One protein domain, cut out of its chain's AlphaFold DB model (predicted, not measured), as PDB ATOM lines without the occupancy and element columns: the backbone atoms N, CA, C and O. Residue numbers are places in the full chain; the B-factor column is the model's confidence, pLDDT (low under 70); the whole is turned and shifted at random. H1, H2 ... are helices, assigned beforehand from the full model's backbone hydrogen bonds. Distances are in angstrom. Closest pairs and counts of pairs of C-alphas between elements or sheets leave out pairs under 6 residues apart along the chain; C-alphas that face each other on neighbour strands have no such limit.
ATOM      1  N   ILE A   2      -1.732  21.620 -13.171       52.94
ATOM      2  CA  ILE A   2      -1.924  20.157 -13.302       52.94
ATOM      3  C   ILE A   2      -2.702  19.799 -14.586       52.94
ATOM      4  O   ILE A   2      -2.544  18.727 -15.161       52.94
ATOM      5  N   ALA A   3      -3.522  20.723 -15.093       68.06
ATOM      6  CA  ALA A   3      -4.303  20.505 -16.305       68.06
ATOM      7  C   ALA A   3      -3.494  20.838 -17.570       68.06
ATOM      8  O   ALA A   3      -3.725  21.868 -18.204       68.06
ATOM      9  N   LYS A   4      -2.569  19.947 -17.953       81.19
ATOM     10  CA  LYS A   4      -1.909  19.971 -19.278       81.19
ATOM     11  C   LYS A   4      -2.920  19.746 -20.414       81.19
ATOM     12  O   LYS A   4      -2.780  20.264 -21.516       81.19
ATOM     13  N   VAL A   5      -4.011  19.039 -20.103       84.75
ATOM     14  CA  VAL A   5      -5.183  18.838 -20.966       84.75
ATOM     15  C   VAL A   5      -6.431  19.363 -20.250       84.75
ATOM     16  O   VAL A   5      -6.681  19.021 -19.095       84.75
ATOM     17  N   LYS A   6      -7.213  20.210 -20.932       86.31
ATOM     18  CA  LYS A   6      -8.191  21.120 -20.302       86.31
ATOM     19  C   LYS A   6      -9.451  20.456 -19.739       86.31
ATOM     20  O   LYS A   6     -10.036  20.993 -18.802       86.31
ATOM     21  N   THR A   7      -9.914  19.348 -20.317       89.69
ATOM     22  CA  THR A   7     -11.172  18.699 -19.906       89.69
ATOM     23  C   THR A   7     -10.996  17.197 -19.707       89.69
ATOM     24  O   THR A   7     -10.209  16.589 -20.437       89.69
ATOM     25  N   PRO A   8     -11.791  16.564 -18.821       89.19
ATOM     26  CA  PRO A   8     -11.776  15.110 -18.668       89.19
ATOM     27  C   PRO A   8     -12.019  14.371 -19.987       89.19
ATOM     28  O   PRO A   8     -11.334  13.405 -20.293       89.19
ATOM     29  N   SER A   9     -12.932  14.856 -20.838       89.50
ATOM     30  CA  SER A   9     -13.185  14.220 -22.139       89.50
ATOM     31  C   SER A   9     -11.962  14.258 -23.061       89.50
ATOM     32  O   SER A   9     -11.688  13.277 -23.746       89.50
ATOM     33  N   GLN A  10     -11.212  15.364 -23.079       90.44
ATOM     34  CA  GLN A  10      -9.968  15.443 -23.849       90.44
ATOM     35  C   GLN A  10      -8.878  14.547 -23.250       90.44
ATOM     36  O   GLN A  10      -8.186  13.880 -24.011       90.44
ATOM     37  N   GLN A  11      -8.763  14.492 -21.919       90.81
ATOM     38  CA  GLN A  11      -7.823  13.610 -21.218       90.81
ATOM     39  C   GLN A  11      -8.084  12.143 -21.574       90.81
ATOM     40  O   GLN A  11      -7.188  11.471 -22.071       90.81
ATOM     41  N   PHE A  12      -9.329  11.675 -21.433       90.38
ATOM     42  CA  PHE A  12      -9.704  10.301 -21.780       90.38
ATOM     43  C   PHE A  12      -9.480   9.983 -23.260       90.38
ATOM     44  O   PHE A  12      -9.012   8.897 -23.581       90.38
ATOM     45  N   LYS A  13      -9.778  10.916 -24.176       91.75
ATOM     46  CA  LYS A  13      -9.511  10.712 -25.610       91.75
ATOM     47  C   LYS A  13      -8.019  10.595 -25.913       91.75
ATOM     48  O   LYS A  13      -7.648   9.756 -26.727       91.75
ATOM     49  N   PHE A  14      -7.197  11.426 -25.273       92.75
ATOM     50  CA  PHE A  14      -5.745  11.384 -25.412       92.75
ATOM     51  C   PHE A  14      -5.185  10.057 -24.887       92.75
ATOM     52  O   PHE A  14      -4.549   9.338 -25.648       92.75
ATOM     53  N   ILE A  15      -5.521   9.686 -23.646       92.31
ATOM     54  CA  ILE A  15      -5.094   8.424 -23.023       92.31
ATOM     55  C   ILE A  15      -5.535   7.232 -23.878       92.31
ATOM     56  O   ILE A  15      -4.703   6.438 -24.286       92.31
ATOM     57  N   ASN A  16      -6.810   7.155 -24.273       91.94
ATOM     58  CA  ASN A  16      -7.307   6.068 -25.122       91.94
ATOM     59  C   ASN A  16      -6.575   5.962 -26.473       91.94
ATOM     60  O   ASN A  16      -6.470   4.877 -27.036       91.94
ATOM     61  N   CYS A  17      -6.090   7.072 -27.031       93.69
ATOM     62  CA  CYS A  17      -5.263   7.016 -28.232       93.69
ATOM     63  C   CYS A  17      -3.875   6.418 -27.943       93.69
ATOM     64  O   CYS A  17      -3.431   5.567 -28.714       93.69
ATOM     65  N   VAL A  18      -3.231   6.834 -26.845       92.81
ATOM     66  CA  VAL A  18      -1.915   6.332 -26.413       92.81
ATOM     67  C   VAL A  18      -1.985   4.830 -26.120       92.81
ATOM     68  O   VAL A  18      -1.242   4.063 -26.726       92.81
ATOM     69  N   GLU A  19      -2.948   4.395 -25.305       89.56
ATOM     70  CA  GLU A  19      -3.148   2.986 -24.918       89.56
ATOM     71  C   GLU A  19      -3.351   2.063 -26.130       89.56
ATOM     72  O   GLU A  19      -2.865   0.938 -26.179       89.56
ATOM     73  N   ARG A  20      -4.028   2.546 -27.180       89.31
ATOM     74  CA  ARG A  20      -4.233   1.769 -28.415       89.31
ATOM     75  C   ARG A  20      -2.976   1.617 -29.273       89.31
ATOM     76  O   ARG A  20      -3.001   0.850 -30.234       89.31
ATOM     77  N   LYS A  21      -1.921   2.382 -28.993       86.38
ATOM     78  CA  LYS A  21      -0.650   2.369 -29.733       86.38
ATOM     79  C   LYS A  21       0.486   1.707 -28.953       86.38
ATOM     80  O   LYS A  21       1.469   1.320 -29.587       86.38
ATOM     81  N   ASP A  22       0.303   1.510 -27.649       77.19
ATOM     82  CA  ASP A  22       1.261   0.930 -26.699       77.19
ATOM     83  C   ASP A  22       1.876  -0.395 -27.189       77.19
ATOM     84  O   ASP A  22       3.084  -0.604 -27.170       77.19
ATOM     85  N   ALA A  23       1.058  -1.255 -27.797       69.69
ATOM     86  CA  ALA A  23       1.478  -2.553 -28.317       69.69
ATOM     87  C   ALA A  23       2.335  -2.506 -29.605       69.69
ATOM     88  O   ALA A  23       2.796  -3.556 -30.069       69.69
ATOM     89  N   THR A  24       2.475  -1.339 -30.242       73.69
ATOM     90  CA  THR A  24       3.024  -1.199 -31.608       73.69
ATOM     91  C   THR A  24       4.155  -0.186 -31.735       73.69
ATOM     92  O   THR A  24       4.890  -0.237 -32.722       73.69
ATOM     93  N   ASN A  25       4.306   0.719 -30.768       76.38
ATOM     94  CA  ASN A  25       5.348   1.735 -30.771       76.38
ATOM     95  C   ASN A  25       5.786   2.051 -29.335       76.38
ATOM     96  O   ASN A  25       4.967   2.468 -28.525       76.38
ATOM     97  N   PHE A  26       7.079   1.884 -29.054       82.81
ATOM     98  CA  PHE A  26       7.680   2.171 -27.747       82.81
ATOM     99  C   PHE A  26       8.238   3.603 -27.642       82.81
ATOM    100  O   PHE A  26       8.760   3.990 -26.597       82.81
ATOM    101  N   ASP A  27       8.148   4.399 -28.713       92.62
ATOM    102  CA  ASP A  27       8.447   5.831 -28.690       92.62
ATOM    103  C   ASP A  27       7.216   6.611 -28.202       92.62
ATOM    104  O   ASP A  27       6.370   7.064 -28.980       92.62
ATOM    105  N   TYR A  28       7.092   6.749 -26.881       90.50
ATOM    106  CA  TYR A  28       5.951   7.426 -26.262       90.50
ATOM    107  C   TYR A  28       5.895   8.933 -26.542       90.50
ATOM    108  O   TYR A  28       4.808   9.509 -26.477       90.50
ATOM    109  N   GLU A  29       7.007   9.583 -26.900       93.94
ATOM    110  CA  GLU A  29       6.994  10.993 -27.311       93.94
ATOM    111  C   GLU A  29       6.383  11.143 -28.710       93.94
ATOM    112  O   GLU A  29       5.550  12.031 -28.947       93.94
ATOM    113  N   GLN A  30       6.720  10.227 -29.624       93.81
ATOM    114  CA  GLN A  30       6.069  10.134 -30.926       93.81
ATOM    115  C   GLN A  30       4.581   9.794 -30.777       93.81
ATOM    116  O   GLN A  30       3.739  10.483 -31.355       93.81
ATOM    117  N   VAL A  31       4.236   8.784 -29.972       94.19
ATOM    118  CA  VAL A  31       2.837   8.396 -29.719       94.19
ATOM    119  C   VAL A  31       2.044   9.558 -29.114       94.19
ATOM    120  O   VAL A  31       0.939   9.851 -29.576       94.19
ATOM    121  N   ALA A  32       2.606  10.278 -28.138       93.88
ATOM    122  CA  ALA A  32       1.979  11.465 -27.565       93.88
ATOM    123  C   ALA A  32       1.737  12.544 -28.630       93.88
ATOM    124  O   ALA A  32       0.658  13.138 -28.670       93.88
ATOM    125  N   THR A  33       2.706  12.765 -29.523       94.69
ATOM    126  CA  THR A  33       2.587  13.721 -30.636       94.69
ATOM    127  C   THR A  33       1.475  13.326 -31.605       94.69
ATOM    128  O   THR A  33       0.673  14.172 -31.990       94.69
ATOM    129  N   GLU A  34       1.369  12.043 -31.954       94.38
ATOM    130  CA  GLU A  34       0.309  11.528 -32.828       94.38
ATOM    131  C   GLU A  34      -1.088  11.606 -32.193       94.38
ATOM    132  O   GLU A  34      -2.083  11.787 -32.896       94.38
ATOM    133  N   CYS A  35      -1.174  11.458 -30.871       93.81
ATOM    134  CA  CYS A  35      -2.434  11.447 -30.132       93.81
ATOM    135  C   CYS A  35      -2.914  12.831 -29.679       93.81
ATOM    136  O   CYS A  35      -4.069  12.984 -29.263       93.81
ATOM    137  N   ALA A  36      -2.059  13.848 -29.751       94.19
ATOM    138  CA  ALA A  36      -2.421  15.207 -29.393       94.19
ATOM    139  C   ALA A  36      -3.391  15.820 -30.418       94.19
ATOM    140  O   ALA A  36      -3.136  15.875 -31.617       94.19
ATOM    141  N   SER A  37      -4.522  16.332 -29.931       89.12
ATOM    142  CA  SER A  37      -5.399  17.200 -30.733       89.12
ATOM    143  C   SER A  37      -4.836  18.623 -30.821       89.12
ATOM    144  O   SER A  37      -4.056  19.013 -29.960       89.12
ATOM    145  N   GLU A  38      -5.359  19.458 -31.725       86.25
ATOM    146  CA  GLU A  38      -5.013  20.895 -31.815       86.25
ATOM    147  C   GLU A  38      -5.157  21.663 -30.486       86.25
ATOM    148  O   GLU A  38      -4.535  22.697 -30.269       86.25
ATOM    149  N   SER A  39      -6.009  21.166 -29.585       85.62
ATOM    150  CA  SER A  39      -6.270  21.778 -28.280       85.62
ATOM    151  C   SER A  39      -5.322  21.330 -27.157       85.62
ATOM    152  O   SER A  39      -5.481  21.793 -26.024       85.62
ATOM    153  N   ILE A  40      -4.387  20.424 -27.457       89.69
ATOM    154  CA  ILE A  40      -3.410  19.850 -26.529       89.69
ATOM    155  C   ILE A  40      -2.019  20.343 -26.930       89.69
ATOM    156  O   ILE A  40      -1.546  20.053 -28.025       89.69
ATOM    157  N   ASP A  41      -1.354  21.061 -26.025       93.94
ATOM    158  CA  ASP A  41       0.062  21.388 -26.181       93.94
ATOM    159  C   ASP A  41       0.895  20.169 -25.774       93.94
ATOM    160  O   ASP A  41       1.168  19.935 -24.596       93.94
ATOM    161  N   VAL A  42       1.247  19.344 -26.760       94.25
ATOM    162  CA  VAL A  42       1.994  18.109 -26.503       94.25
ATOM    163  C   VAL A  42       3.403  18.376 -25.981       94.25
ATOM    164  O   VAL A  42       3.929  17.564 -25.228       94.25
ATOM    165  N   GLN A  43       4.006  19.518 -26.317       95.12
ATOM    166  CA  GLN A  43       5.348  19.845 -25.838       95.12
ATOM    167  C   GLN A  43       5.332  20.114 -24.332       95.12
ATOM    168  O   GLN A  43       6.241  19.680 -23.629       95.12
ATOM    169  N   ASP A  44       4.268  20.732 -23.811       93.88
ATOM    170  CA  ASP A  44       4.078  20.888 -22.364       93.88
ATOM    171  C   ASP A  44       3.867  19.532 -21.654       93.88
ATOM    172  O   ASP A  44       4.308  19.347 -20.518       93.88
ATOM    173  N   ILE A  45       3.246  18.551 -22.326       93.69
ATOM    174  CA  ILE A  45       3.118  17.173 -21.814       93.69
ATOM    175  C   ILE A  45       4.476  16.462 -21.801       93.69
ATOM    176  O   ILE A  45       4.849  15.913 -20.768       93.69
ATOM    177  N   ILE A  46       5.222  16.492 -22.910       94.44
ATOM    178  CA  ILE A  46       6.541  15.845 -23.032       94.44
ATOM    179  C   ILE A  46       7.535  16.464 -22.043       94.44
ATOM    180  O   ILE A  46       8.270  15.749 -21.361       94.44
ATOM    181  N   TYR A  47       7.523  17.791 -21.901       94.81
ATOM    182  CA  TYR A  47       8.327  18.478 -20.896       94.81
ATOM    183  C   TYR A  47       7.955  18.027 -19.480       94.81
ATOM    184  O   TYR A  47       8.837  17.697 -18.693       94.81
ATOM    185  N   CYS A  48       6.657  17.971 -19.158       94.00
ATOM    186  CA  CYS A  48       6.180  17.500 -17.859       94.00
ATOM    187  C   CYS A  48       6.654  16.066 -17.570       94.00
ATOM    188  O   CYS A  48       7.240  15.828 -16.512       94.00
ATOM    189  N   TYR A  49       6.464  15.152 -18.527       91.94
ATOM    190  CA  TYR A  49       6.859  13.742 -18.454       91.94
ATOM    191  C   TYR A  49       8.346  13.564 -18.112       91.94
ATOM    192  O   TYR A  49       8.681  12.759 -17.248       91.94
ATOM    193  N   ASN A  50       9.217  14.377 -18.714       94.69
ATOM    194  CA  ASN A  50      10.667  14.336 -18.506       94.69
ATOM    195  C   ASN A  50      11.169  15.200 -17.328       94.69
ATOM    196  O   ASN A  50      12.377  15.376 -17.154       94.69
ATOM    197  N   SER A  51      10.276  15.783 -16.524       95.69
ATOM    198  CA  SER A  51      10.637  16.734 -15.464       95.69
ATOM    199  C   SER A  51      10.392  16.186 -14.052       95.69
ATOM    200  O   SER A  51       9.619  15.242 -13.868       95.69
ATOM    201  N   PRO A  52      10.959  16.828 -13.008       97.06
ATOM    202  CA  PRO A  52      10.595  16.533 -11.622       97.06
ATOM    203  C   PRO A  52       9.096  16.692 -11.321       97.06
ATOM    204  O   PRO A  52       8.598  16.052 -10.399       97.06
ATOM    205  N   GLU A  53       8.370  17.517 -12.089       94.06
ATOM    206  CA  GLU A  53       6.909  17.637 -11.974       94.06
ATOM    207  C   GLU A  53       6.232  16.296 -12.308       94.06
ATOM    208  O   GLU A  53       5.403  15.819 -11.535       94.06
ATOM    209  N   GLY A  54       6.647  15.639 -13.399       93.44
ATOM    210  CA  GLY A  54       6.152  14.317 -13.790       93.44
ATOM    211  C   GLY A  54       6.439  13.241 -12.742       93.44
ATOM    212  O   GLY A  54       5.550  12.463 -12.399       93.44
ATOM    213  N   VAL A  55       7.645  13.251 -12.166       96.12
ATOM    214  CA  VAL A  55       8.021  12.340 -11.067       96.12
ATOM    215  C   VAL A  55       7.141  12.561  -9.833       96.12
ATOM    216  O   VAL A  55       6.699  11.592  -9.217       96.12
ATOM    217  N   SER A  56       6.839  13.818  -9.486       96.00
ATOM    218  CA  SER A  56       5.938  14.140  -8.371       96.00
ATOM    219  C   SER A  56       4.544  13.548  -8.586       96.00
ATOM    220  O   SER A  56       4.010  12.914  -7.681       96.00
ATOM    221  N   TYR A  57       3.977  13.677  -9.790       94.25
ATOM    222  CA  TYR A  57       2.669  13.088 -10.095       94.25
ATOM    223  C   TYR A  57       2.686  11.556 -10.031       94.25
ATOM    224  O   TYR A  57       1.748  10.958  -9.507       94.25
ATOM    225  N   GLN A  58       3.750  10.905 -10.514       95.81
ATOM    226  CA  GLN A  58       3.889   9.448 -10.389       95.81
ATOM    227  C   GLN A  58       3.964   9.010  -8.921       95.81
ATOM    228  O   GLN A  58       3.323   8.031  -8.544       95.81
ATOM    229  N   HIS A  59       4.688   9.752  -8.078       97.06
ATOM    230  CA  HIS A  59       4.745   9.487  -6.642       97.06
ATOM    231  C   HIS A  59       3.376   9.651  -5.967       97.06
ATOM    232  O   HIS A  59       2.969   8.794  -5.187       97.06
ATOM    233  N   GLU A  60       2.630  10.707  -6.297       96.62
ATOM    234  CA  GLU A  60       1.270  10.917  -5.786       96.62
ATOM    235  C   GLU A  60       0.328   9.763  -6.168       96.62
ATOM    236  O   GLU A  60      -0.411   9.263  -5.320       96.62
ATOM    237  N   ILE A  61       0.385   9.287  -7.417       95.25
ATOM    238  CA  ILE A  61      -0.406   8.136  -7.883       95.25
ATOM    239  C   ILE A  61       0.022   6.842  -7.173       95.25
ATOM    240  O   ILE A  61      -0.838   6.031  -6.819       95.25
ATOM    241  N   ALA A  62       1.321   6.654  -6.917       96.62
ATOM    242  CA  ALA A  62       1.826   5.509  -6.162       96.62
ATOM    243  C   ALA A  62       1.264   5.490  -4.733       96.62
ATOM    244  O   ALA A  62       0.731   4.468  -4.313       96.62
ATOM    245  N   LEU A  63       1.264   6.628  -4.028       97.88
ATOM    246  CA  LEU A  63       0.675   6.736  -2.688       97.88
ATOM    247  C   LEU A  63      -0.831   6.435  -2.685       97.88
ATOM    248  O   LEU A  63      -1.326   5.756  -1.787       97.88
ATOM    249  N   VAL A  64      -1.572   6.907  -3.697       96.25
ATOM    250  CA  VAL A  64      -2.998   6.567  -3.853       96.25
ATOM    251  C   VAL A  64      -3.170   5.059  -4.049       96.25
ATOM    252  O   VAL A  64      -4.024   4.454  -3.406       96.25
ATOM    253  N   THR A  65      -2.328   4.442  -4.874       95.44
ATOM    254  CA  THR A  65      -2.367   3.004  -5.173       95.44
ATOM    255  C   THR A  65      -1.996   2.141  -3.957       95.44
ATOM    256  O   THR A  65      -2.637   1.124  -3.701       95.44
ATOM    257  N   GLU A  66      -1.010   2.561  -3.165       97.12
ATOM    258  CA  GLU A  66      -0.616   1.913  -1.904       97.12
ATOM    259  C   GLU A  66      -1.691   2.043  -0.818       97.12
ATOM    260  O   GLU A  66      -1.811   1.177   0.047       97.12
ATOM    261  N   SER A  67      -2.493   3.110  -0.862       96.75
ATOM    262  CA  SER A  67      -3.587   3.346   0.088       96.75
ATOM    263  C   SER A  67      -4.863   2.545  -0.201       96.75
ATOM    264  O   SER A  67      -5.830   2.644   0.562       96.75
ATOM    265  N   LEU A  68      -4.894   1.771  -1.293       97.19
ATOM    266  CA  LEU A  68      -6.048   0.951  -1.656       97.19
ATOM    267  C   LEU A  68      -6.374  -0.074  -0.564       97.19
ATOM    268  O   LEU A  68      -5.496  -0.701   0.026       97.19
TER     269      LEU A  68
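This is residues 2 to 68 of the 148 residues of the protein "Hypothetical protein" of Fibrocapsa japonica (UniProt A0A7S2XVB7). The longest helix, H4, is an arm on a small body of three helices, H1, H2 and H3, and its far part sticks out with residues 59 to 68. The four helices follow one another round an open horseshoe, H1 and H4 at its two ends, with H2 between H1 and H3. You will find 67 printed residues with four named helices in the order H1, H2, H3, H4 and no named strand, an all helix class. The whole is only just compact, close to loose, with a radius of gyration of the C-alphas of 12.6 A and spans of 34 by 26 by 23 A.

Find C-alpha 52 at (10.595, 16.533, -11.622); from there H4, residues 52 to 66, runs 20.8 A to C-alpha 66 at (-0.616, 1.913, -1.904). Before it come H3, residues 42 to 49, 10.4 A long, and H2, residues 28 to 35, 10.1 A long. H1, residues 8 to 19, begins at C-alpha 8 at (-11.776, 15.110, -18.668) and is 16.1 A long.

Look at Cys 48 and Gly 54, the closest C-alphas of H3 and H4, 5.2 A apart: these helices are close but not clearly touching, at a steep tilt of 63 degrees. H2 and H3 touch, closest at the C-alphas of Thr 33 and Val 42, 6.1 A; they are a helical hairpin, opposite ways at a shallow tilt of 33 degrees, only just short of steep. H1 touches H2 with residues 14 to 18 alone, closest at the C-alphas of Cys 17 and Cys 35, 5.6 A, at a steep tilt of 55 degrees. H1 is apart from H3 and H4, and H2 from H4. In H1, H2, H3 and H4 every O i to N i+4 pair is within hydrogen-bond range.

The C-alphas farthest apart are those of Glu 38 and Ser 67, 36.4 A. The printed part has no cut and no long link; H3 to H4 is tight. Confidence is low, under 70, at residues 2 to 3 and 23.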